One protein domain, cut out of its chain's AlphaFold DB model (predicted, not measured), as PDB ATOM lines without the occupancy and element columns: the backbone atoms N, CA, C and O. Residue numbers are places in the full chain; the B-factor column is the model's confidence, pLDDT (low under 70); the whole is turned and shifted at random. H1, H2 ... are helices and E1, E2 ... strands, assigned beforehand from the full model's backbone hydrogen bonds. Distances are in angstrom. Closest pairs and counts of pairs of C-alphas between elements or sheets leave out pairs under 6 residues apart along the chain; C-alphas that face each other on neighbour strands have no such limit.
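Overview. This is residues 248 to 408 of the 583 residues of an uncharacterized protein of Acidobacteria bacterium (UniProt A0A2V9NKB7). The model is a flat sandwich of strands with a lobe of loops beside it. One layer is the twisted sheet E1, E3, E7; facing it are the branched sheet E4, E5, E6, E9, E10 toward one end and the small sheet E2, E11, E8 toward the other, with E8 running on into E9. The lobe, beyond E5, holds short H1 and residues 327 to 348. The printed part has 161 residues, under half of them in named elements, in the order E1 to E5, H1, E6 to E11: mostly strand. It is compact, with a radius of gyration of the C-alphas of 16.2 A and spans of 49 by 42 by 19 A.

Arrangement. In the branched, strongly twisted sheet, E5, residues 306 to 310, and E6, residues 359 to 361, lie on one side of E4, residues 295 to 302, and E9, residues 384 to 390, on the other side. E10, residues 395 to 400, is the other neighbour of E9. These neighbours are antiparallel, with N 302 and O 306 at 2.7 A, N 297 and O 359 at 2.8 A, N 301 and O 385 at 2.8 A, and N 396 and O 388 at 2.8 A. E4 and E5 are a hairpin, as are E9 and E10. E4 bends by 64 degrees at residue 298. In the stack of sheets, sheets face to face in pairs, this one faces the antiparallel sheet of E1, residues 248 to 255, E3, residues 278 to 288, and E7, residues 366 to 374, in that order, their best planes 21 degrees apart. N 250 and O 285 are 2.8 A apart, and N 282 and O 370 2.8 A. The closest C-alphas of E1 and E9, Lys 251 and Val 384, are 6.7 A apart. Residues 352 to 353 pair antiparallel with residues 370 to 371 of E7. The sheet E1, E3, E7 also faces the mixed sheet of E2, residues 267 to 269, E11, residues 404 to 407, and E8, residues 380 to 382, in that order. E2 and E11 are parallel, N 268 and O 405 at 2.8 A; E11 and E8 are antiparallel, N 406 and O 380 at 2.8 A. H1, residues 321 to 326, only grazes the branched sheet; every O i to N i+4 pair in it is within hydrogen-bond range.

Along the chain. E1 begins at C-alpha 248 (5.364, -7.099, 28.413) and is 24.1 A long. E3 is 32.5 A, E7 25.2 A, E9 19.7 A and E4 19.6 A. E11 ends at C-alpha 407 (1.174, 4.922, 6.367).

Size, cuts and confidence. The C-alphas farthest apart, Ala 273 and Ser 392, are 51.5 A apart. The printed part has no cut. The links E1 to E2 and H1 to E6 are long. Residues 257 to 264, 271 to 275 and 327 to 348 have pLDDT under 70.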
ATOM      1  N   GLU A 248       6.330  -7.514  29.425       96.06
ATOM      2  CA  GLU A 248       5.364  -7.099  28.413       96.06
ATOM      3  C   GLU A 248       5.986  -5.939  27.634       96.06
ATOM      4  O   GLU A 248       6.599  -5.055  28.239       96.06
ATOM      5  N   VAL A 249       5.843  -5.954  26.309       96.44
ATOM      6  CA  VAL A 249       6.404  -4.931  25.422       96.44
ATOM      7  C   VAL A 249       5.273  -4.217  24.712       96.44
ATOM      8  O   VAL A 249       4.351  -4.858  24.209       96.44
ATOM      9  N   THR A 250       5.365  -2.899  24.622       94.94
ATOM     10  CA  THR A 250       4.507  -2.082  23.772       94.94
ATOM     11  C   THR A 250       5.351  -1.292  22.791       94.94
ATOM     12  O   THR A 250       6.509  -0.962  23.056       94.94
ATOM     13  N   LYS A 251       4.764  -1.002  21.637       94.00
ATOM     14  CA  LYS A 251       5.344  -0.157  20.611       94.00
ATOM     15  C   LYS A 251       4.338   0.910  20.225       94.00
ATOM     16  O   LYS A 251       3.149   0.637  20.094       94.00
ATOM     17  N   ASP A 252       4.848   2.111  20.055       92.75
ATOM     18  CA  ASP A 252       4.105   3.301  19.679       92.75
ATOM     19  C   ASP A 252       4.925   4.041  18.608       92.75
ATOM     20  O   ASP A 252       6.147   3.872  18.538       92.75
ATOM     21  N   CYS A 253       4.276   4.826  17.756       92.38
ATOM     22  CA  CYS A 253       4.915   5.709  16.794       92.38
ATOM     23  C   CYS A 253       4.447   7.166  16.948       92.38
ATOM     24  O   CYS A 253       3.318   7.491  17.314       92.38
ATOM     25  N   THR A 254       5.336   8.083  16.577       90.00
ATOM     26  CA  THR A 254       5.047   9.510  16.450       90.00
ATOM     27  C   THR A 254       5.747  10.072  15.218       90.00
ATOM     28  O   THR A 254       6.897   9.740  14.933       90.00
ATOM     29  N   ILE A 255       5.049  10.935  14.480       86.44
ATOM     30  CA  ILE A 255       5.583  11.649  13.313       86.44
ATOM     31  C   ILE A 255       5.569  13.142  13.639       86.44
ATOM     32  O   ILE A 255       4.527  13.689  14.007       86.44
ATOM     33  N   ALA A 256       6.717  13.809  13.518       79.25
ATOM     34  CA  ALA A 256       6.825  15.232  13.827       79.25
ATOM     35  C   ALA A 256       5.920  16.075  12.907       79.25
ATOM     36  O   ALA A 256       5.907  15.888  11.695       79.25
ATOM     37  N   GLY A 257       5.171  17.022  13.480       69.19
ATOM     38  CA  GLY A 257       4.372  17.995  12.720       69.19
ATOM     39  C   GLY A 257       2.953  17.563  12.332       69.19
ATOM     40  O   GLY A 257       2.199  18.402  11.842       69.19
ATOM     41  N   ASN A 258       2.537  16.320  12.601       56.78
ATOM     42  CA  ASN A 258       1.170  15.873  12.319       56.78
ATOM     43  C   ASN A 258       0.243  16.032  13.528       56.78
ATOM     44  O   ASN A 258       0.512  15.514  14.607       56.78
ATOM     45  N   SER A 259      -0.858  16.762  13.319       45.34
ATOM     46  CA  SER A 259      -1.879  17.080  14.325       45.34
ATOM     47  C   SER A 259      -3.296  16.655  13.892       45.34
ATOM     48  O   SER A 259      -4.194  17.488  13.752       45.34
ATOM     49  N   PRO A 260      -3.544  15.355  13.677       49.78
ATOM     50  CA  PRO A 260      -4.810  14.765  14.084       49.78
ATOM     51  C   PRO A 260      -4.577  13.784  15.234       49.78
ATOM     52  O   PRO A 260      -3.460  13.324  15.448       49.78
ATOM     53  N   ALA A 261      -5.635  13.463  15.981       50.88
ATOM     54  CA  ALA A 261      -5.615  12.431  17.013       50.88
ATOM     55  C   ALA A 261      -5.133  11.097  16.411       50.88
ATOM     56  O   ALA A 261      -5.909  10.393  15.766       50.88
ATOM     57  N   GLN A 262      -3.844  10.787  16.558       55.28
ATOM     58  CA  GLN A 262      -3.292   9.507  16.146       55.28
ATOM     59  C   GLN A 262      -3.656   8.474  17.210       55.28
ATOM     60  O   GLN A 262      -3.518   8.722  18.411       55.28
ATOM     61  N   ASP A 263      -4.120   7.307  16.768       61.69
ATOM     62  CA  ASP A 263      -4.091   6.115  17.607       61.69
ATOM     63  C   ASP A 263      -2.647   5.603  17.622       61.69
ATOM     64  O   ASP A 263      -2.281   4.658  16.931       61.69
ATOM     65  N   HIS A 264      -1.822   6.317  18.381       65.56
ATOM     66  CA  HIS A 264      -0.386   6.124  18.574       65.56
ATOM     67  C   HIS A 264       0.008   4.657  18.850       65.56
ATOM     68  O   HIS A 264       1.079   4.192  18.466       65.56
ATOM     69  N   LEU A 265      -0.911   3.874  19.422       71.00
ATOM     70  CA  LEU A 265      -0.699   2.465  19.742       71.00
ATOM     71  C   LEU A 265      -0.899   1.508  18.557       71.00
ATOM     72  O   LEU A 265      -0.523   0.342  18.666       71.00
ATOM     73  N   SER A 266      -1.497   1.938  17.445       82.19
ATOM     74  CA  SER A 266      -1.781   1.045  16.313       82.19
ATOM     75  C   SER A 266      -1.433   1.627  14.947       82.19
ATOM     76  O   SER A 266      -1.099   0.854  14.046       82.19
ATOM     77  N   LYS A 267      -1.466   2.956  14.774       87.06
ATOM     78  CA  LYS A 267      -1.287   3.584  13.466       87.06
ATOM     79  C   LYS A 267      -0.729   5.009  13.531       87.06
ATOM     80  O   LYS A 267      -1.323   5.892  14.149       87.06
ATOM     81  N   CYS A 268       0.320   5.263  12.753       86.69
ATOM     82  CA  CYS A 268       0.763   6.604  12.388       86.69
ATOM     83  C   CYS A 268       0.557   6.857  10.906       86.69
ATOM     84  O   CYS A 268       0.856   6.024  10.056       86.69
ATOM     85  N   THR A 269       0.075   8.047  10.582       85.12
ATOM     86  CA  THR A 269      -0.116   8.466   9.197       85.12
ATOM     87  C   THR A 269       0.605   9.782   9.002       85.12
ATOM     88  O   THR A 269       0.408  10.720   9.785       85.12
ATOM     89  N   PHE A 270       1.464   9.836   7.985       79.44
ATOM     90  CA  PHE A 270       1.973  11.105   7.484       79.44
ATOM     91  C   PHE A 270       0.753  11.923   7.041       79.44
ATOM     92  O   PHE A 270      -0.096  11.423   6.308       79.44
ATOM     93  N   GLY A 271       0.561  13.107   7.626       67.75
ATOM     94  CA  GLY A 271      -0.686  13.858   7.531       67.75
ATOM     95  C   GLY A 271      -1.092  14.149   6.092       67.75
ATOM     96  O   GLY A 271      -0.285  14.131   5.170       67.75
ATOM     97  N   THR A 272      -2.366  14.489   5.910       59.16
ATOM     98  CA  THR A 272      -3.005  14.739   4.604       59.16
ATOM     99  C   THR A 272      -2.454  15.948   3.835       59.16
ATOM    100  O   THR A 272      -3.029  16.334   2.822       59.16
ATOM    101  N   ALA A 273      -1.403  16.596   4.335       54.47
ATOM    102  CA  ALA A 273      -0.750  17.736   3.715       54.47
ATOM    103  C   ALA A 273       0.717  17.382   3.430       54.47
ATOM    104  O   ALA A 273       1.592  17.713   4.221       54.47
ATOM    105  N   ASN A 274       0.951  16.743   2.282       53.16
ATOM    106  CA  ASN A 274       2.212  16.813   1.534       53.16
ATOM    107  C   ASN A 274       3.477  16.370   2.298       53.16
ATOM    108  O   ASN A 274       4.457  17.110   2.334       53.16
ATOM    109  N   VAL A 275       3.459  15.198   2.944       60.97
ATOM    110  CA  VAL A 275       4.688  14.619   3.515       60.97
ATOM    111  C   VAL A 275       4.876  13.195   2.987       60.97
ATOM    112  O   VAL A 275       4.226  12.259   3.456       60.97
ATOM    113  N   GLU A 276       5.754  13.057   1.994       71.06
ATOM    114  CA  GLU A 276       6.097  11.826   1.262       71.06
ATOM    115  C   GLU A 276       7.051  10.940   2.083       71.06
ATOM    116  O   GLU A 276       8.233  10.760   1.803       71.06
ATOM    117  N   GLY A 277       6.538  10.410   3.196       75.75
ATOM    118  CA  GLY A 277       7.364   9.687   4.162       75.75
ATOM    119  C   GLY A 277       8.275  10.617   4.970       75.75
ATOM    120  O   GLY A 277       8.020  11.812   5.117       75.75
ATOM    121  N   GLY A 278       9.306  10.054   5.595       84.75
ATOM    122  CA  GLY A 278      10.204  10.801   6.478       84.75
ATOM    123  C   GLY A 278      10.443  10.122   7.819       84.75
ATOM    124  O   GLY A 278      10.303   8.908   7.960       84.75
ATOM    125  N   ASP A 279      10.860  10.903   8.813       89.00
ATOM    126  CA  ASP A 279      11.326  10.350  10.083       89.00
ATOM    127  C   ASP A 279      10.175  10.043  11.041       89.00
ATOM    128  O   ASP A 279       9.380  10.911  11.410       89.00
ATOM    129  N   VAL A 280      10.132   8.785  11.477       90.81
ATOM    130  CA  VAL A 280       9.205   8.271  12.484       90.81
ATOM    131  C   VAL A 280       9.987   8.015  13.762       90.81
ATOM    132  O   VAL A 280      11.032   7.360  13.744       90.81
ATOM    133  N   VAL A 281       9.482   8.523  14.883       93.12
ATOM    134  CA  VAL A 281      10.003   8.215  16.214       93.12
ATOM    135  C   VAL A 281       9.134   7.124  16.821       93.12
ATOM    136  O   VAL A 281       7.967   7.351  17.132       93.12
ATOM    137  N   TYR A 282       9.711   5.945  17.008       94.56
ATOM    138  CA  TYR A 282       9.065   4.840  17.695       94.56
ATOM    139  C   TYR A 282       9.416   4.865  19.180       94.56
ATOM    140  O   TYR A 282      10.577   5.069  19.540       94.56
ATOM    141  N   THR A 283       8.427   4.620  20.036       95.12
ATOM    142  CA  THR A 283       8.607   4.456  21.482       95.12
ATOM    143  C   THR A 283       8.361   3.003  21.859       95.12
ATOM    144  O   THR A 283       7.310   2.446  21.558       95.12
ATOM    145  N   VAL A 284       9.334   2.390  22.525       96.56
ATOM    146  CA  VAL A 284       9.269   1.025  23.045       96.56
ATOM    147  C   VAL A 284       9.037   1.102  24.547       96.56
ATOM    148  O   VAL A 284       9.902   1.581  25.281       96.56
ATOM    149  N   GLY A 285       7.875   0.642  25.003       95.62
ATOM    150  CA  GLY A 285       7.562   0.475  26.419       95.62
ATOM    151  C   GLY A 285       7.864  -0.950  26.871       95.62
ATOM    152  O   GLY A 285       7.532  -1.908  26.180       95.62
ATOM    153  N   ILE A 286       8.492  -1.106  28.035       97.31
ATOM    154  CA  ILE A 286       8.844  -2.408  28.606       97.31
ATOM    155  C   ILE A 286       8.377  -2.445  30.057       97.31
ATOM    156  O   ILE A 286       8.852  -1.689  30.904       97.31
ATOM    157  N   THR A 287       7.456  -3.354  30.362       96.75
ATOM    158  CA  THR A 287       6.920  -3.548  31.712       96.75
ATOM    159  C   THR A 287       7.365  -4.895  32.258       96.75
ATOM    160  O   THR A 287       7.134  -5.927  31.634       96.75
ATOM    161  N   ASN A 288       7.972  -4.910  33.446       95.38
ATOM    162  CA  ASN A 288       8.340  -6.149  34.126       95.38
ATOM    163  C   ASN A 288       7.069  -6.906  34.572       95.38
ATOM    164  O   ASN A 288       6.240  -6.371  35.307       95.38
ATOM    165  N   LYS A 289       6.918  -8.149  34.105       93.88
ATOM    166  CA  LYS A 289       5.850  -9.099  34.474       93.88
ATOM    167  C   LYS A 289       6.397 -10.328  35.198       93.88
ATOM    168  O   LYS A 289       5.687 -11.321  35.353       93.88
ATOM    169  N   SER A 290       7.662 -10.284  35.592       90.06
ATOM    170  CA  SER A 290       8.313 -11.348  36.339       90.06
ATOM    171  C   SER A 290       7.587 -11.550  37.661       90.06
ATOM    172  O   SER A 290       7.193 -10.592  38.326       90.06
ATOM    173  N   ASN A 291       7.441 -12.804  38.077       86.56
ATOM    174  CA  ASN A 291       6.949 -13.127  39.419       86.56
ATOM    175  C   ASN A 291       8.051 -13.016  40.490       86.56
ATOM    176  O   ASN A 291       7.811 -13.325  41.655       86.56
ATOM    177  N   PHE A 292       9.258 -12.603  40.094       84.00
ATOM    178  CA  PHE A 292      10.407 -12.428  40.964       84.00
ATOM    179  C   PHE A 292      11.344 -11.347  40.424       84.00
ATOM    180  O   PHE A 292      11.660 -11.348  39.237       84.00
ATOM    181  N   GLY A 293      11.838 -10.501  41.331       88.50
ATOM    182  CA  GLY A 293      12.958  -9.596  41.090       88.50
ATOM    183  C   GLY A 293      12.818  -8.682  39.869       88.50
ATOM    184  O   GLY A 293      11.725  -8.363  39.393       88.50
ATOM    185  N   ASP A 294      13.979  -8.258  39.387       93.06
ATOM    186  CA  ASP A 294      14.122  -7.343  38.266       93.06
ATOM    187  C   ASP A 294      14.284  -8.127  36.959       93.06
ATOM    188  O   ASP A 294      14.974  -9.152  36.919       93.06
ATOM    189  N   ALA A 295      13.683  -7.620  35.883       94.38
ATOM    190  CA  ALA A 295      13.944  -8.100  34.531       94.38
ATOM    191  C   ALA A 295      15.061  -7.261  33.902       94.38
ATOM    192  O   ALA A 295      15.022  -6.032  33.959       94.38
ATOM    193  N   VAL A 296      16.034  -7.922  33.290       95.19
ATOM    194  CA  VAL A 296      17.134  -7.308  32.547       95.19
ATOM    195  C   VAL A 296      16.932  -7.628  31.073       95.19
ATOM    196  O   VAL A 296      16.906  -8.791  30.688       95.19
ATOM    197  N   VAL A 297      16.727  -6.604  30.250       95.69
ATOM    198  CA  VAL A 297      16.618  -6.730  28.793       95.69
ATOM    199  C   VAL A 297      18.011  -6.606  28.201       95.69
ATOM    200  O   VAL A 297      18.638  -5.553  28.320       95.69
ATOM    201  N   ASP A 298      18.465  -7.664  27.542       95.56
ATOM    202  CA  ASP A 298      19.795  -7.744  26.934       95.56
ATOM    203  C   ASP A 298      19.768  -7.332  25.457       95.56
ATOM    204  O   ASP A 298      20.777  -6.882  24.915       95.56
ATOM    205  N   GLN A 299      18.607  -7.443  24.802       95.31
ATOM    206  CA  GLN A 299      18.454  -7.110  23.390       95.31
ATOM    207  C   GLN A 299      17.052  -6.613  23.037       95.31
ATOM    208  O   GLN A 299      16.039  -7.144  23.498       95.31
ATOM    209  N   VAL A 300      17.021  -5.621  22.147       95.69
ATOM    210  CA  VAL A 300      15.830  -5.035  21.531       95.69
ATOM    211  C   VAL A 300      15.996  -5.096  20.008       95.69
ATOM    212  O   VAL A 300      16.886  -4.459  19.437       95.69
ATOM    213  N   CYS A 301      15.138  -5.869  19.350       95.00
ATOM    214  CA  CYS A 301      15.115  -6.076  17.906       95.00
ATOM    215  C   CYS A 301      13.852  -5.486  17.287       95.00
ATOM    216  O   CYS A 301      12.772  -5.581  17.860       95.00
ATOM    217  N   ASP A 302      13.975  -4.983  16.071       95.94
ATOM    218  CA  ASP A 302      12.890  -4.463  15.259       95.94
ATOM    219  C   ASP A 302      12.671  -5.315  14.003       95.94
ATOM    220  O   ASP A 302      13.633  -5.736  13.354       95.94
ATOM    221  N   SER A 303      11.411  -5.565  13.642       94.12
ATOM    222  CA  SER A 303      11.075  -6.371  12.459       94.12
ATOM    223  C   SER A 303      11.445  -5.713  11.128       94.12
ATOM    224  O   SER A 303      11.811  -6.406  10.177       94.12
ATOM    225  N   GLN A 304      11.375  -4.385  11.046       92.56
ATOM    226  CA  GLN A 304      11.573  -3.629   9.811       92.56
ATOM    227  C   GLN A 304      12.964  -3.003   9.751       92.56
ATOM    228  O   GLN A 304      13.576  -2.957   8.678       92.56
ATOM    229  N   TYR A 305      13.496  -2.613  10.909       90.75
ATOM    230  CA  TYR A 305      14.718  -1.825  11.031       90.75
ATOM    231  C   TYR A 305      15.913  -2.568  11.665       90.75
ATOM    232  O   TYR A 305      17.012  -2.014  11.719       90.75
ATOM    233  N   GLY A 306      15.752  -3.832  12.080       90.62
ATOM    234  CA  GLY A 306      16.844  -4.682  12.574       90.62
ATOM    235  C   GLY A 306      17.197  -4.440  14.044       90.62
ATOM    236  O   GLY A 306      16.321  -4.221  14.872       90.62
ATOM    237  N   THR A 307      18.476  -4.521  14.421       92.00
ATOM    238  CA  THR A 307      18.879  -4.314  15.826       92.00
ATOM    239  C   THR A 307      18.634  -2.867  16.268       92.00
ATOM    240  O   THR A 307      19.171  -1.943  15.657       92.00
ATOM    241  N   ILE A 308      17.883  -2.666  17.360       92.38
ATOM    242  CA  ILE A 308      17.750  -1.361  18.033       92.38
ATOM    243  C   ILE A 308      18.850  -1.198  19.082       92.38
ATOM    244  O   ILE A 308      19.512  -0.164  19.132       92.38
ATOM    245  N   SER A 309      19.043  -2.213  19.924       92.81
ATOM    246  CA  SER A 309      20.048  -2.223  20.991       92.81
ATOM    247  C   SER A 309      20.404  -3.668  21.346       92.81
ATOM    248  O   SER A 309      19.510  -4.516  21.399       92.81
ATOM    249  N   ASP A 310      21.682  -3.966  21.569       90.75
ATOM    250  CA  ASP A 310      22.147  -5.250  22.098       90.75
ATOM    251  C   ASP A 310      23.325  -5.051  23.064       90.75
ATOM    252  O   ASP A 310      24.042  -4.051  23.015       90.75
ATOM    253  N   ASP A 311      23.472  -5.957  24.028       86.44
ATOM    254  CA  ASP A 311      24.570  -5.948  24.999       86.44
ATOM    255  C   ASP A 311      25.809  -6.740  24.521       86.44
ATOM    256  O   ASP A 311      26.750  -6.960  25.290       86.44
ATOM    257  N   GLY A 312      25.795  -7.204  23.266       83.00
ATOM    258  CA  GLY A 312      26.813  -8.059  22.661       83.00
ATOM    259  C   GLY A 312      26.894  -9.497  23.194       83.00
ATOM    260  O   GLY A 312      27.781 -10.235  22.761       83.00
ATOM    261  N   LYS A 313      26.023  -9.924  24.124       78.19
ATOM    262  CA  LYS A 313      26.069 -11.278  24.716       78.19
ATOM    263  C   LYS A 313      25.116 -12.271  24.061       78.19
ATOM    264  O   LYS A 313      25.328 -13.479  24.177       78.19
ATOM    265  N   VAL A 314      24.086 -11.786  23.379       80.00
ATOM    266  CA  VAL A 314      23.117 -12.612  22.646       80.00
ATOM    267  C   VAL A 314      23.358 -12.561  21.135       80.00
ATOM    268  O   VAL A 314      24.049 -11.684  20.622       80.00
ATOM    269  N   SER A 315      22.810 -13.538  20.405       82.00
ATOM    270  CA  SER A 315      22.900 -13.555  18.937       82.00
ATOM    271  C   SER A 315      22.263 -12.294  18.361       82.00
ATOM    272  O   SER A 315      21.161 -11.937  18.764       82.00
ATOM    273  N   ALA A 316      22.940 -11.633  17.422       79.62
ATOM    274  CA  ALA A 316      22.450 -10.396  16.823       79.62
ATOM    275  C   ALA A 316      21.061 -10.573  16.184       79.62
ATOM    276  O   ALA A 316      20.749 -11.637  15.638       79.62
ATOM    277  N   CYS A 317      20.245  -9.517  16.212       86.62
ATOM    278  CA  CYS A 317      18.942  -9.518  15.557       86.62
ATOM    279  C   CYS A 317      19.087  -9.826  14.061       86.62
ATOM    280  O   CYS A 317      20.070  -9.445  13.410       86.62
ATOM    281  N   ALA A 318      18.072 -10.479  13.492       86.44
ATOM    282  CA  ALA A 318      17.950 -10.545  12.045       86.44
ATOM    283  C   ALA A 318      17.900  -9.122  11.466       86.44
ATOM    284  O   ALA A 318      17.366  -8.207  12.095       86.44
ATOM    285  N   ALA A 319      18.447  -8.936  10.263       81.31
ATOM    286  CA  ALA A 319      18.268  -7.677   9.555       81.31
ATOM    287  C   ALA A 319      16.767  -7.424   9.338       81.31
ATOM    288  O   ALA A 319      16.033  -8.346   8.962       81.31
ATOM    289  N   GLY A 320      16.335  -6.186   9.566       83.81
ATOM    290  CA  GLY A 320      14.958  -5.784   9.317       83.81
ATOM    291  C   GLY A 320      14.633  -5.769   7.824       83.81
ATOM    292  O   GLY A 320      15.521  -5.579   6.985       83.81
ATOM    293  N   ASP A 321      13.371  -6.003   7.474       86.50
ATOM    294  CA  ASP A 321      12.962  -6.165   6.075       86.50
ATOM    295  C   ASP A 321      13.164  -4.897   5.229       86.50
ATOM    296  O   ASP A 321      13.590  -4.992   4.073       86.50
ATOM    297  N   LEU A 322      12.978  -3.705   5.807       84.75
ATOM    298  CA  LEU A 322      13.290  -2.448   5.120       84.75
ATOM    299  C   LEU A 322      14.788  -2.253   4.956       84.75
ATOM    300  O   LEU A 322      15.230  -1.907   3.858       84.75
ATOM    301  N   CYS A 323      15.579  -2.562   5.982       81.81
ATOM    302  CA  CYS A 323      17.032  -2.465   5.870       81.81
ATOM    303  C   CYS A 323      17.584  -3.384   4.780       81.81
ATOM    304  O   CYS A 323      18.477  -2.989   4.033       81.81
ATOM    305  N   LYS A 324      17.035  -4.602   4.641       76.81
ATOM    306  CA  LYS A 324      17.414  -5.519   3.553       76.81
ATOM    307  C   LYS A 324      17.168  -4.885   2.186       76.81
ATOM    308  O   LYS A 324      18.056  -4.934   1.339       76.81
ATOM    309  N   SER A 325      15.992  -4.281   1.989       70.38
ATOM    310  CA  SER A 325      15.615  -3.651   0.717       70.38
ATOM    311  C   SER A 325      16.455  -2.419   0.366       70.38
ATOM    312  O   SER A 325      16.640  -2.121  -0.807       70.38
ATOM    313  N   GLN A 326      17.023  -1.736   1.364       70.06
ATOM    314  CA  GLN A 326      17.900  -0.583   1.143       70.06
ATOM    315  C   GLN A 326      19.351  -0.982   0.814       70.06
ATOM    316  O   GLN A 326      20.055  -0.228   0.150       70.06
ATOM    317  N   CYS A 327      19.803  -2.187   1.185       64.12
ATOM    318  CA  CYS A 327      21.161  -2.668   0.884       64.12
ATOM    319  C   CYS A 327      21.366  -3.171  -0.568       64.12
ATOM    320  O   CYS A 327      22.443  -3.684  -0.889       64.12
ATOM    321  N   THR A 328      20.366  -3.075  -1.451       61.66
ATOM    322  CA  THR A 328      20.476  -3.516  -2.858       61.66
ATOM    323  C   THR A 328      20.870  -2.402  -3.842       61.66
ATOM    324  O   THR A 328      21.112  -2.705  -5.008       61.66
ATOM    325  N   GLY A 329      20.960  -1.138  -3.404       54.88
ATOM    326  CA  GLY A 329      21.334   0.016  -4.240       54.88
ATOM    327  C   GLY A 329      22.825   0.376  -4.165       54.88
ATOM    328  O   GLY A 329      23.427   0.325  -3.097       54.88
ATOM    329  N   VAL A 330      23.430   0.741  -5.302       47.06
ATOM    330  CA  VAL A 330      24.868   1.083  -5.429       47.06
ATOM    331  C   VAL A 330      25.187   2.491  -4.893       47.06
ATOM    332  O   VAL A 330      26.336   2.777  -4.568       47.06
ATOM    333  N   ASP A 331      24.172   3.338  -4.714       41.38
ATOM    334  CA  ASP A 331      24.320   4.734  -4.308       41.38
ATOM    335  C   ASP A 331      23.610   5.007  -2.975       41.38
ATOM    336  O   ASP A 331      22.455   5.415  -2.939       41.38
ATOM    337  N   THR A 332      24.289   4.726  -1.857       41.44
ATOM    338  CA  THR A 332      24.380   5.561  -0.632       41.44
ATOM    339  C   THR A 332      25.005   4.768   0.530       41.44
ATOM    340  O   THR A 332      24.888   3.543   0.598       41.44
ATOM    341  N   PRO A 333      25.707   5.432   1.470       43.00
ATOM    342  CA  PRO A 333      26.482   4.762   2.505       43.00
ATOM    343  C   PRO A 333      25.604   4.461   3.728       43.00
ATOM    344  O   PRO A 333      25.760   5.093   4.774       43.00
ATOM    345  N   PHE A 334      24.692   3.488   3.642       53.53
ATOM    346  CA  PHE A 334      24.105   2.939   4.867       53.53
ATOM    347  C   PHE A 334      25.167   2.108   5.600       53.53
ATOM    348  O   PHE A 334      25.699   1.117   5.088       53.53
ATOM    349  N   LYS A 335      25.540   2.559   6.802       46.19
ATOM    350  CA  LYS A 335      26.615   1.978   7.613       46.19
ATOM    351  C   LYS A 335      26.199   0.588   8.115       46.19
ATOM    352  O   LYS A 335      25.547   0.479   9.143       46.19
ATOM    353  N   GLY A 336      26.590  -0.465   7.395       52.84
ATOM    354  CA  GLY A 336      26.333  -1.862   7.784       52.84
ATOM    355  C   GLY A 336      26.052  -2.825   6.626       52.84
ATOM    356  O   GLY A 336      26.131  -4.033   6.823       52.84
ATOM    357  N   CYS A 337      25.796  -2.328   5.411       55.75
ATOM    358  CA  CYS A 337      25.686  -3.195   4.236       55.75
ATOM    359  C   CYS A 337      27.086  -3.693   3.823       55.75
ATOM    360  O   CYS A 337      27.931  -2.922   3.363       55.75
ATOM    361  N   THR A 338      27.363  -4.986   3.993       51.44
ATOM    362  CA  THR A 338      28.627  -5.613   3.586       51.44
ATOM    363  C   THR A 338      28.518  -6.151   2.156       51.44
ATOM    364  O   THR A 338      28.408  -7.351   1.927       51.44
ATOM    365  N   GLY A 339      28.565  -5.245   1.178       51.88
ATOM    366  CA  GLY A 339      28.497  -5.582  -0.249       51.88
ATOM    367  C   GLY A 339      27.077  -5.622  -0.821       51.88
ATOM    368  O   GLY A 339      26.089  -5.513  -0.097       51.88
ATOM    369  N   ALA A 340      26.991  -5.722  -2.151       49.12
ATOM    370  CA  ALA A 340      25.743  -5.631  -2.904       49.12
ATOM    371  C   ALA A 340      24.748  -6.735  -2.498       49.12
ATOM    372  O   ALA A 340      24.910  -7.895  -2.873       49.12
ATOM    373  N   GLY A 341      23.696  -6.355  -1.765       52.59
ATOM    374  CA  GLY A 341      22.461  -7.133  -1.661       52.59
ATOM    375  C   GLY A 341      22.285  -8.063  -0.458       52.59
ATOM    376  O   GLY A 341      21.291  -8.784  -0.426       52.59
ATOM    377  N   THR A 342      23.165  -8.054   0.549       54.22
ATOM    378  CA  THR A 342      22.939  -8.841   1.780       54.22
ATOM    379  C   THR A 342      23.192  -8.022   3.041       54.22
ATOM    380  O   THR A 342      24.337  -7.765   3.405       54.22
ATOM    381  N   ALA A 343      22.118  -7.644   3.741       56.84
ATOM    382  CA  ALA A 343      22.216  -7.135   5.106       56.84
ATOM    383  C   ALA A 343      22.598  -8.291   6.047       56.84
ATOM    384  O   ALA A 343      21.908  -9.312   6.100       56.84
ATOM    385  N   SER A 344      23.707  -8.149   6.774       57.91
ATOM    386  CA  SER A 344      24.142  -9.143   7.763       57.91
ATOM    387  C   SER A 344      23.303  -9.032   9.045       57.91
ATOM    388  O   SER A 344      22.753  -7.968   9.336       57.91
ATOM    389  N   ALA A 345      23.205 -10.104   9.838       57.97
ATOM    390  CA  ALA A 345      22.632 -10.015  11.188       57.97
ATOM    391  C   ALA A 345      23.358  -8.923  12.000       57.97
ATOM    392  O   ALA A 345      24.575  -8.778  11.880       57.97
ATOM    393  N   GLY A 346      22.615  -8.125  12.771       57.88
ATOM    394  CA  GLY A 346      23.144  -6.932  13.447       57.88
ATOM    395  C   GLY A 346      23.140  -5.642  12.614       57.88
ATOM    396  O   GLY A 346      23.483  -4.585  13.137       57.88
ATOM    397  N   THR A 347      22.739  -5.689  11.336       63.84
ATOM    398  CA  THR A 347      22.574  -4.472  10.520       63.84
ATOM    399  C   THR A 347      21.315  -3.727  10.951       63.84
ATOM    400  O   THR A 347      20.227  -4.305  10.980       63.84
ATOM    401  N   SER A 348      21.472  -2.440  11.248       68.25
ATOM    402  CA  SER A 348      20.390  -1.530  11.613       68.25
ATOM    403  C   SER A 348      20.338  -0.375  10.622       68.25
ATOM    404  O   SER A 348      21.376   0.212  10.313       68.25
ATOM    405  N   CYS A 349      19.145  -0.052  10.126       81.88
ATOM    406  CA  CYS A 349      18.902   1.154   9.326       81.88
ATOM    407  C   CYS A 349      18.251   2.281  10.151       81.88
ATOM    408  O   CYS A 349      17.684   3.231   9.613       81.88
ATOM    409  N   ILE A 350      18.363   2.183  11.477       87.75
ATOM    410  CA  ILE A 350      17.919   3.187  12.441       87.75
ATOM    411  C   ILE A 350      18.858   4.400  12.393       87.75
ATOM    412  O   ILE A 350      20.081   4.263  12.411       87.75
ATOM    413  N   LYS A 351      18.282   5.607  12.371       87.44
ATOM    414  CA  LYS A 351      19.021   6.879  12.366       87.44
ATOM    415  C   LYS A 351      19.581   7.234  13.741       87.44
ATOM    416  O   LYS A 351      20.705   7.723  13.846       87.44
ATOM    417  N   SER A 352      18.792   7.028  14.790       91.06
ATOM    418  CA  SER A 352      19.176   7.308  16.174       91.06
ATOM    419  C   SER A 352      18.376   6.444  17.146       91.06
ATOM    420  O   SER A 352      17.271   6.000  16.842       91.06
ATOM    421  N   THR A 353      18.923   6.197  18.334       94.62
ATOM    422  CA  THR A 353      18.219   5.483  19.402       94.62
ATOM    423  C   THR A 353      18.631   6.006  20.771       94.62
ATOM    424  O   THR A 353      19.773   6.421  20.969       94.62
ATOM    425  N   THR A 354      17.689   6.004  21.712       96.06
ATOM    426  CA  THR A 354      17.932   6.204  23.147       96.06
ATOM    427  C   THR A 354      17.960   4.879  23.911       96.06
ATOM    428  O   THR A 354      18.208   4.867  25.115       96.06
ATOM    429  N   CYS A 355      17.710   3.754  23.235       92.75
ATOM    430  CA  CYS A 355      17.750   2.430  23.834       92.75
ATOM    431  C   CYS A 355      19.203   2.028  24.114       92.75
ATOM    432  O   CYS A 355      20.002   1.854  23.194       92.75
ATOM    433  N   SER A 356      19.530   1.837  25.390       92.88
ATOM    434  CA  SER A 356      20.820   1.311  25.832       92.88
ATOM    435  C   SER A 356      20.613   0.023  26.616       92.88
ATOM    436  O   SER A 356      20.044   0.055  27.706       92.88
ATOM    437  N   THR A 357      21.081  -1.097  26.082       89.25
ATOM    438  CA  THR A 357      21.129  -2.373  26.799       89.25
ATOM    439  C   THR A 357      22.423  -2.503  27.618       89.25
ATOM    440  O   THR A 357      23.466  -1.979  27.216       89.25
ATOM    441  N   PRO A 358      22.388  -3.198  28.769       93.56
ATOM    442  CA  PRO A 358      21.209  -3.832  29.362       93.56
ATOM    443  C   PRO A 358      20.209  -2.814  29.953       93.56
ATOM    444  O   PRO A 358      20.618  -1.822  30.556       93.56
ATOM    445  N   ILE A 359      18.900  -3.067  29.805       93.88
ATOM    446  CA  ILE A 359      17.828  -2.262  30.425       93.88
ATOM    447  C   ILE A 359      17.268  -3.025  31.626       93.88
ATOM    448  O   ILE A 359      16.645  -4.072  31.465       93.88
ATOM    449  N   THR A 360      17.443  -2.480  32.824       94.75
ATOM    450  CA  THR A 360      16.915  -3.060  34.067       94.75
ATOM    451  C   THR A 360      15.536  -2.470  34.388       94.75
ATOM    452  O   THR A 360      15.393  -1.251  34.488       94.75
ATOM    453  N   VAL A 361      14.512  -3.319  34.527       94.31
ATOM    454  CA  VAL A 361      13.102  -2.921  34.700       94.31
ATOM    455  C   VAL A 361      12.586  -3.336  36.085       94.31
ATOM    456  O   VAL A 361      12.260  -4.504  36.326       94.31
ATOM    457  N   ASN A 362      12.461  -2.357  36.990       90.50
ATOM    458  CA  ASN A 362      12.259  -2.579  38.433       90.50
ATOM    459  C   ASN A 362      10.910  -2.037  38.907       90.50
ATOM    460  O   ASN A 362      10.840  -0.944  39.473       90.50
ATOM    461  N   GLY A 363       9.822  -2.762  38.633       83.38
ATOM    462  CA  GLY A 363       8.445  -2.386  39.005       83.38
ATOM    463  C   GLY A 363       7.885  -1.139  38.296       83.38
ATOM    464  O   GLY A 363       6.687  -1.071  38.035       83.38
ATOM    465  N   THR A 364       8.739  -0.184  37.930       91.00
ATOM    466  CA  THR A 364       8.443   0.949  37.052       91.00
ATOM    467  C   THR A 364       8.708   0.529  35.605       91.00
ATOM    468  O   THR A 364       9.797   0.011  35.336       91.00
ATOM    469  N   PRO A 365       7.762   0.734  34.670       94.12
ATOM    470  CA  PRO A 365       8.011   0.499  33.254       94.12
ATOM    471  C   PRO A 365       9.215   1.305  32.754       94.12
ATOM    472  O   PRO A 365       9.358   2.483  33.082       94.12
ATOM    473  N   ALA A 366      10.069   0.673  31.954       95.75
ATOM    474  CA  ALA A 366      11.117   1.357  31.212       95.75
ATOM    475  C   ALA A 366      10.581   1.767  29.837       95.75
ATOM    476  O   ALA A 366       9.727   1.086  29.269       95.75
ATOM    477  N   SER A 367      11.098   2.858  29.279       95.56
ATOM    478  CA  SER A 367      10.838   3.209  27.885       95.56
ATOM    479  C   SER A 367      12.101   3.695  27.205       95.56
ATOM    480  O   SER A 367      12.893   4.412  27.817       95.56
ATOM    481  N   CYS A 368      12.242   3.381  25.928       96.25
ATOM    482  CA  CYS A 368      13.246   3.987  25.071       96.25
ATOM    483  C   CYS A 368      12.653   4.279  23.694       96.25
ATOM    484  O   CYS A 368      11.543   3.859  23.378       96.25
ATOM    485  N   THR A 369      13.378   5.033  22.884       96.31
ATOM    486  CA  THR A 369      12.929   5.474  21.566       96.31
ATOM    487  C   THR A 369      13.971   5.176  20.503       96.31
ATOM    488  O   THR A 369      15.171   5.110  20.784       96.31
ATOM    489  N   PHE A 370      13.527   5.030  19.263       95.69
ATOM    490  CA  PHE A 370      14.409   5.039  18.105       95.69
ATOM    491  C   PHE A 370      13.753   5.771  16.938       95.69
ATOM    492  O   PHE A 370      12.530   5.829  16.834       95.69
ATOM    493  N   THR A 371      14.575   6.363  16.079       93.81
ATOM    494  CA  THR A 371      14.126   7.093  14.894       93.81
ATOM    495  C   THR A 371      14.572   6.355  13.648       93.81
ATOM    496  O   THR A 371      15.753   6.032  13.507       93.81
ATOM    497  N   ALA A 372      13.644   6.118  12.729       91.75
ATOM    498  CA  ALA A 372      13.923   5.518  11.433       91.75
ATOM    499  C   ALA A 372      13.207   6.287  10.318       91.75
ATOM    500  O   ALA A 372      12.246   7.012  10.577       91.75
ATOM    501  N   SER A 373      13.701   6.149   9.086       88.62
ATOM    502  CA  SER A 373      13.077   6.773   7.917       88.62
ATOM    503  C   SER A 373      12.108   5.821   7.246       88.62
ATOM    504  O   SER A 373      12.497   4.741   6.796       88.62
ATOM    505  N   GLN A 374      10.865   6.271   7.146       85.81
ATOM    506  CA  GLN A 374       9.822   5.638   6.367       85.81
ATOM    507  C   GLN A 374       9.960   6.066   4.896       85.81
ATOM    508  O   GLN A 374       9.983   7.272   4.637       85.81
ATOM    509  N   PRO A 375      10.027   5.122   3.940       82.12
ATOM    510  CA  PRO A 375       9.930   5.441   2.518       82.12
ATOM    511  C   PRO A 375       8.534   5.968   2.150       82.12
ATOM    512  O   PRO A 375       7.536   5.679   2.820       82.12
ATOM    513  N   GLU A 376       8.457   6.722   1.062       79.62
ATOM    514  CA  GLU A 376       7.191   7.154   0.475       79.62
ATOM    515  C   GLU A 376       6.351   5.967  -0.029       79.62
ATOM    516  O   GLU A 376       6.871   4.872  -0.283       79.62
ATOM    517  N   LYS A 377       5.028   6.177  -0.117       75.25
ATOM    518  CA  LYS A 377       4.061   5.259  -0.747       75.25
ATOM    519  C   LYS A 377       4.119   3.807  -0.256       75.25
ATOM    520  O   LYS A 377       3.876   2.859  -1.010       75.25
ATOM    521  N   LYS A 378       4.452   3.608   1.021       79.31
ATOM    522  CA  LYS A 378       4.596   2.277   1.604       79.31
ATOM    523  C   LYS A 378       3.989   2.212   2.993       79.31
ATOM    524  O   LYS A 378       4.486   2.820   3.940       79.31
ATOM    525  N   ASP A 379       2.979   1.361   3.108       86.75
ATOM    526  CA  ASP A 379       2.422   0.964   4.391       86.75
ATOM    527  C   ASP A 379       3.337  -0.078   5.031       86.75
ATOM    528  O   ASP A 379       3.673  -1.106   4.433       86.75
ATOM    529  N   ILE A 380       3.785   0.205   6.251       89.12
ATOM    530  CA  ILE A 380       4.738  -0.637   6.973       89.12
ATOM    531  C   ILE A 380       4.100  -1.078   8.277       89.12
ATOM    532  O   ILE A 380       3.756  -0.262   9.125       89.12
ATOM    533  N   THR A 381       3.966  -2.392   8.433       92.69
ATOM    534  CA  THR A 381       3.548  -3.036   9.680       92.69
ATOM    535  C   THR A 381       4.788  -3.403  10.479       92.69
ATOM    536  O   THR A 381       5.640  -4.153   9.998       92.69
ATOM    537  N   ASP A 382       4.897  -2.871  11.689       93.62
ATOM    538  CA  ASP A 382       6.139  -2.885  12.439       93.62
ATOM    539  C   ASP A 382       5.959  -3.341  13.896       93.62
ATOM    540  O   ASP A 382       5.030  -2.942  14.596       93.62
ATOM    541  N   THR A 383       6.879  -4.183  14.367       95.19
ATOM    542  CA  THR A 383       6.885  -4.814  15.693       95.19
ATOM    543  C   THR A 383       8.285  -4.779  16.299       95.19
ATOM    544  O   THR A 383       9.289  -4.797  15.585       95.19
ATOM    545  N   VAL A 384       8.355  -4.749  17.628       96.19
ATOM    546  CA  VAL A 384       9.600  -4.870  18.393       96.19
ATOM    547  C   VAL A 384       9.578  -6.161  19.193       96.19
ATOM    548  O   VAL A 384       8.568  -6.514  19.791       96.19
ATOM    549  N   ASN A 385      10.708  -6.853  19.225       96.00
ATOM    550  CA  ASN A 385      10.937  -8.030  20.047       96.00
ATOM    551  C   ASN A 385      12.029  -7.730  21.064       96.00
ATOM    552  O   ASN A 385      13.078  -7.201  20.703       96.00
ATOM    553  N   VAL A 386      11.821  -8.120  22.317       96.25
ATOM    554  CA  VAL A 386      12.858  -8.020  23.352       96.25
ATOM    555  C   VAL A 386      13.224  -9.396  23.888       96.25
ATOM    556  O   VAL A 386      12.371 -10.281  23.995       96.25
ATOM    557  N   SER A 387      14.486  -9.573  24.252       95.50
ATOM    558  CA  SER A 387      14.966 -10.756  24.965       95.50
ATOM    559  C   SER A 387      15.897 -10.349  26.102       95.50
ATOM    560  O   SER A 387      16.446  -9.244  26.114       95.50
ATOM    561  N   GLY A 388      16.015 -11.216  27.100       94.19
ATOM    562  CA  GLY A 388      16.823 -10.934  28.276       94.19
ATOM    563  C   GLY A 388      16.708 -12.009  29.345       94.19
ATOM    564  O   GLY A 388      16.394 -13.163  29.045       94.19
ATOM    565  N   GLY A 389      16.917 -11.633  30.604       91.94
ATOM    566  CA  GLY A 389      16.847 -12.540  31.744       91.94
ATOM    567  C   GLY A 389      16.441 -11.888  33.058       91.94
ATOM    568  O   GLY A 389      16.150 -10.697  33.132       91.94
ATOM    569  N   GLY A 390      16.368 -12.689  34.116       89.88
ATOM    570  CA  GLY A 390      16.252 -12.158  35.473       89.88
ATOM    571  C   GLY A 390      17.601 -11.623  35.951       89.88
ATOM    572  O   GLY A 390      18.647 -12.121  35.537       89.88
ATOM    573  N   SER A 391      17.600 -10.647  36.862       86.44
ATOM    574  CA  SER A 391      18.846 -10.092  37.420       86.44
ATOM    575  C   SER A 391      19.733 -11.128  38.124       86.44
ATOM    576  O   SER A 391      20.946 -10.946  38.212       86.44
ATOM    577  N   SER A 392      19.138 -12.216  38.618       81.25
ATOM    578  CA  SER A 392      19.838 -13.333  39.254       81.25
ATOM    579  C   SER A 392      20.014 -14.536  38.325       81.25
ATOM    580  O   SER A 392      21.102 -15.104  38.283       81.25
ATOM    581  N   THR A 393      18.959 -14.960  37.617       81.56
ATOM    582  CA  THR A 393      18.939 -16.157  36.754       81.56
ATOM    583  C   THR A 393      17.734 -16.163  35.801       81.56
ATOM    584  O   THR A 393      16.782 -15.400  35.976       81.56
ATOM    585  N   GLY A 394      17.740 -17.105  34.850       84.06
ATOM    586  CA  GLY A 394      16.633 -17.360  33.928       84.06
ATOM    587  C   GLY A 394      16.642 -16.415  32.730       84.06
ATOM    588  O   GLY A 394      17.164 -15.308  32.808       84.06
ATOM    589  N   THR A 395      16.057 -16.859  31.622       89.81
ATOM    590  CA  THR A 395      15.958 -16.091  30.373       89.81
ATOM    591  C   THR A 395      14.501 -15.936  29.959       89.81
ATOM    592  O   THR A 395      13.676 -16.807  30.241       89.81
ATOM    593  N   PHE A 396      14.186 -14.861  29.249       91.38
ATOM    594  CA  PHE A 396      12.901 -14.653  28.598       91.38
ATOM    595  C   PHE A 396      13.083 -14.183  27.155       91.38
ATOM    596  O   PHE A 396      14.137 -13.694  26.747       91.38
ATOM    597  N   GLY A 397      11.989 -14.280  26.408       88.38
ATOM    598  CA  GLY A 397      11.885 -13.786  25.048       88.38
ATOM    599  C   GLY A 397      12.271 -14.809  23.970       88.38
ATOM    600  O   GLY A 397      12.653 -15.938  24.290       88.38
ATOM    601  N   PRO A 398      12.132 -14.428  22.686       92.94
ATOM    602  CA  PRO A 398      11.691 -13.107  22.232       92.94
ATOM    603  C   PRO A 398      10.230 -12.817  22.613       92.94
ATOM    604  O   PRO A 398       9.342 -13.626  22.355       92.94
ATOM    605  N   THR A 399       9.989 -11.672  23.252       94.94
ATOM    606  CA  THR A 399       8.644 -11.175  23.570       94.94
ATOM    607  C   THR A 399       8.309 -10.047  22.608       94.94
ATOM    608  O   THR A 399       8.998  -9.025  22.608       94.94
ATOM    609  N   SER A 400       7.266 -10.236  21.803       95.88
ATOM    610  CA  SER A 400       6.816  -9.264  20.805       95.88
ATOM    611  C   SER A 400       5.929  -8.176  21.405       95.88
ATOM    612  O   SER A 400       5.131  -8.438  22.306       95.88
ATOM    613  N   SER A 401       6.043  -6.966  20.864       94.94
ATOM    614  CA  SER A 401       5.112  -5.866  21.089       94.94
ATOM    615  C   SER A 401       3.796  -6.059  20.331       94.94
ATOM    616  O   SER A 401       3.655  -6.958  19.498       94.94
ATOM    617  N   ASN A 402       2.846  -5.146  20.544       93.25
ATOM    618  CA  ASN A 402       1.806  -4.873  19.553       93.25
ATOM    619  C   ASN A 402       2.425  -4.439  18.212       93.25
ATOM    620  O   ASN A 402       3.578  -4.000  18.144       93.25
ATOM    621  N   SER A 403       1.632  -4.556  17.150       93.19
ATOM    622  CA  SER A 403       1.999  -4.060  15.831       93.19
ATOM    623  C   SER A 403       1.584  -2.606  15.666       93.19
ATOM    624  O   SER A 403       0.496  -2.221  16.091       93.19
ATOM    625  N   VAL A 404       2.432  -1.838  14.994       92.12
ATOM    626  CA  VAL A 404       2.192  -0.446  14.630       92.12
ATOM    627  C   VAL A 404       2.259  -0.315  13.113       92.12
ATOM    628  O   VAL A 404       3.225  -0.755  12.497       92.12
ATOM    629  N   GLU A 405       1.231   0.265  12.505       91.69
ATOM    630  CA  GLU A 405       1.183   0.554  11.073       91.69
ATOM    631  C   GLU A 405       1.630   1.996  10.808       91.69
ATOM    632  O   GLU A 405       1.075   2.939  11.367       91.69
ATOM    633  N   VAL A 406       2.613   2.195   9.935       88.19
ATOM    634  CA  VAL A 406       2.983   3.524   9.440       88.19
ATOM    635  C   VAL A 406       2.571   3.643   7.983       88.19
ATOM    636  O   VAL A 406       3.021   2.858   7.153       88.19
ATOM    637  N   VAL A 407       1.727   4.633   7.695       85.75
ATOM    638  CA  VAL A 407       1.174   4.922   6.367       85.75
ATOM    639  C   VAL A 407       1.785   6.213   5.835       85.75
ATOM    640  O   VAL A 407       1.607   7.273   6.447       85.75
ATOM    641  N   SER A 408       2.475   6.128   4.699       81.88
ATOM    642  CA  SER A 408       2.915   7.274   3.896       81.88
ATOM    643  C   SER A 408       2.034   7.389   2.646       81.88
ATOM    644  O   SER A 408       1.816   6.410   1.936       81.88
TER     645      SER A 408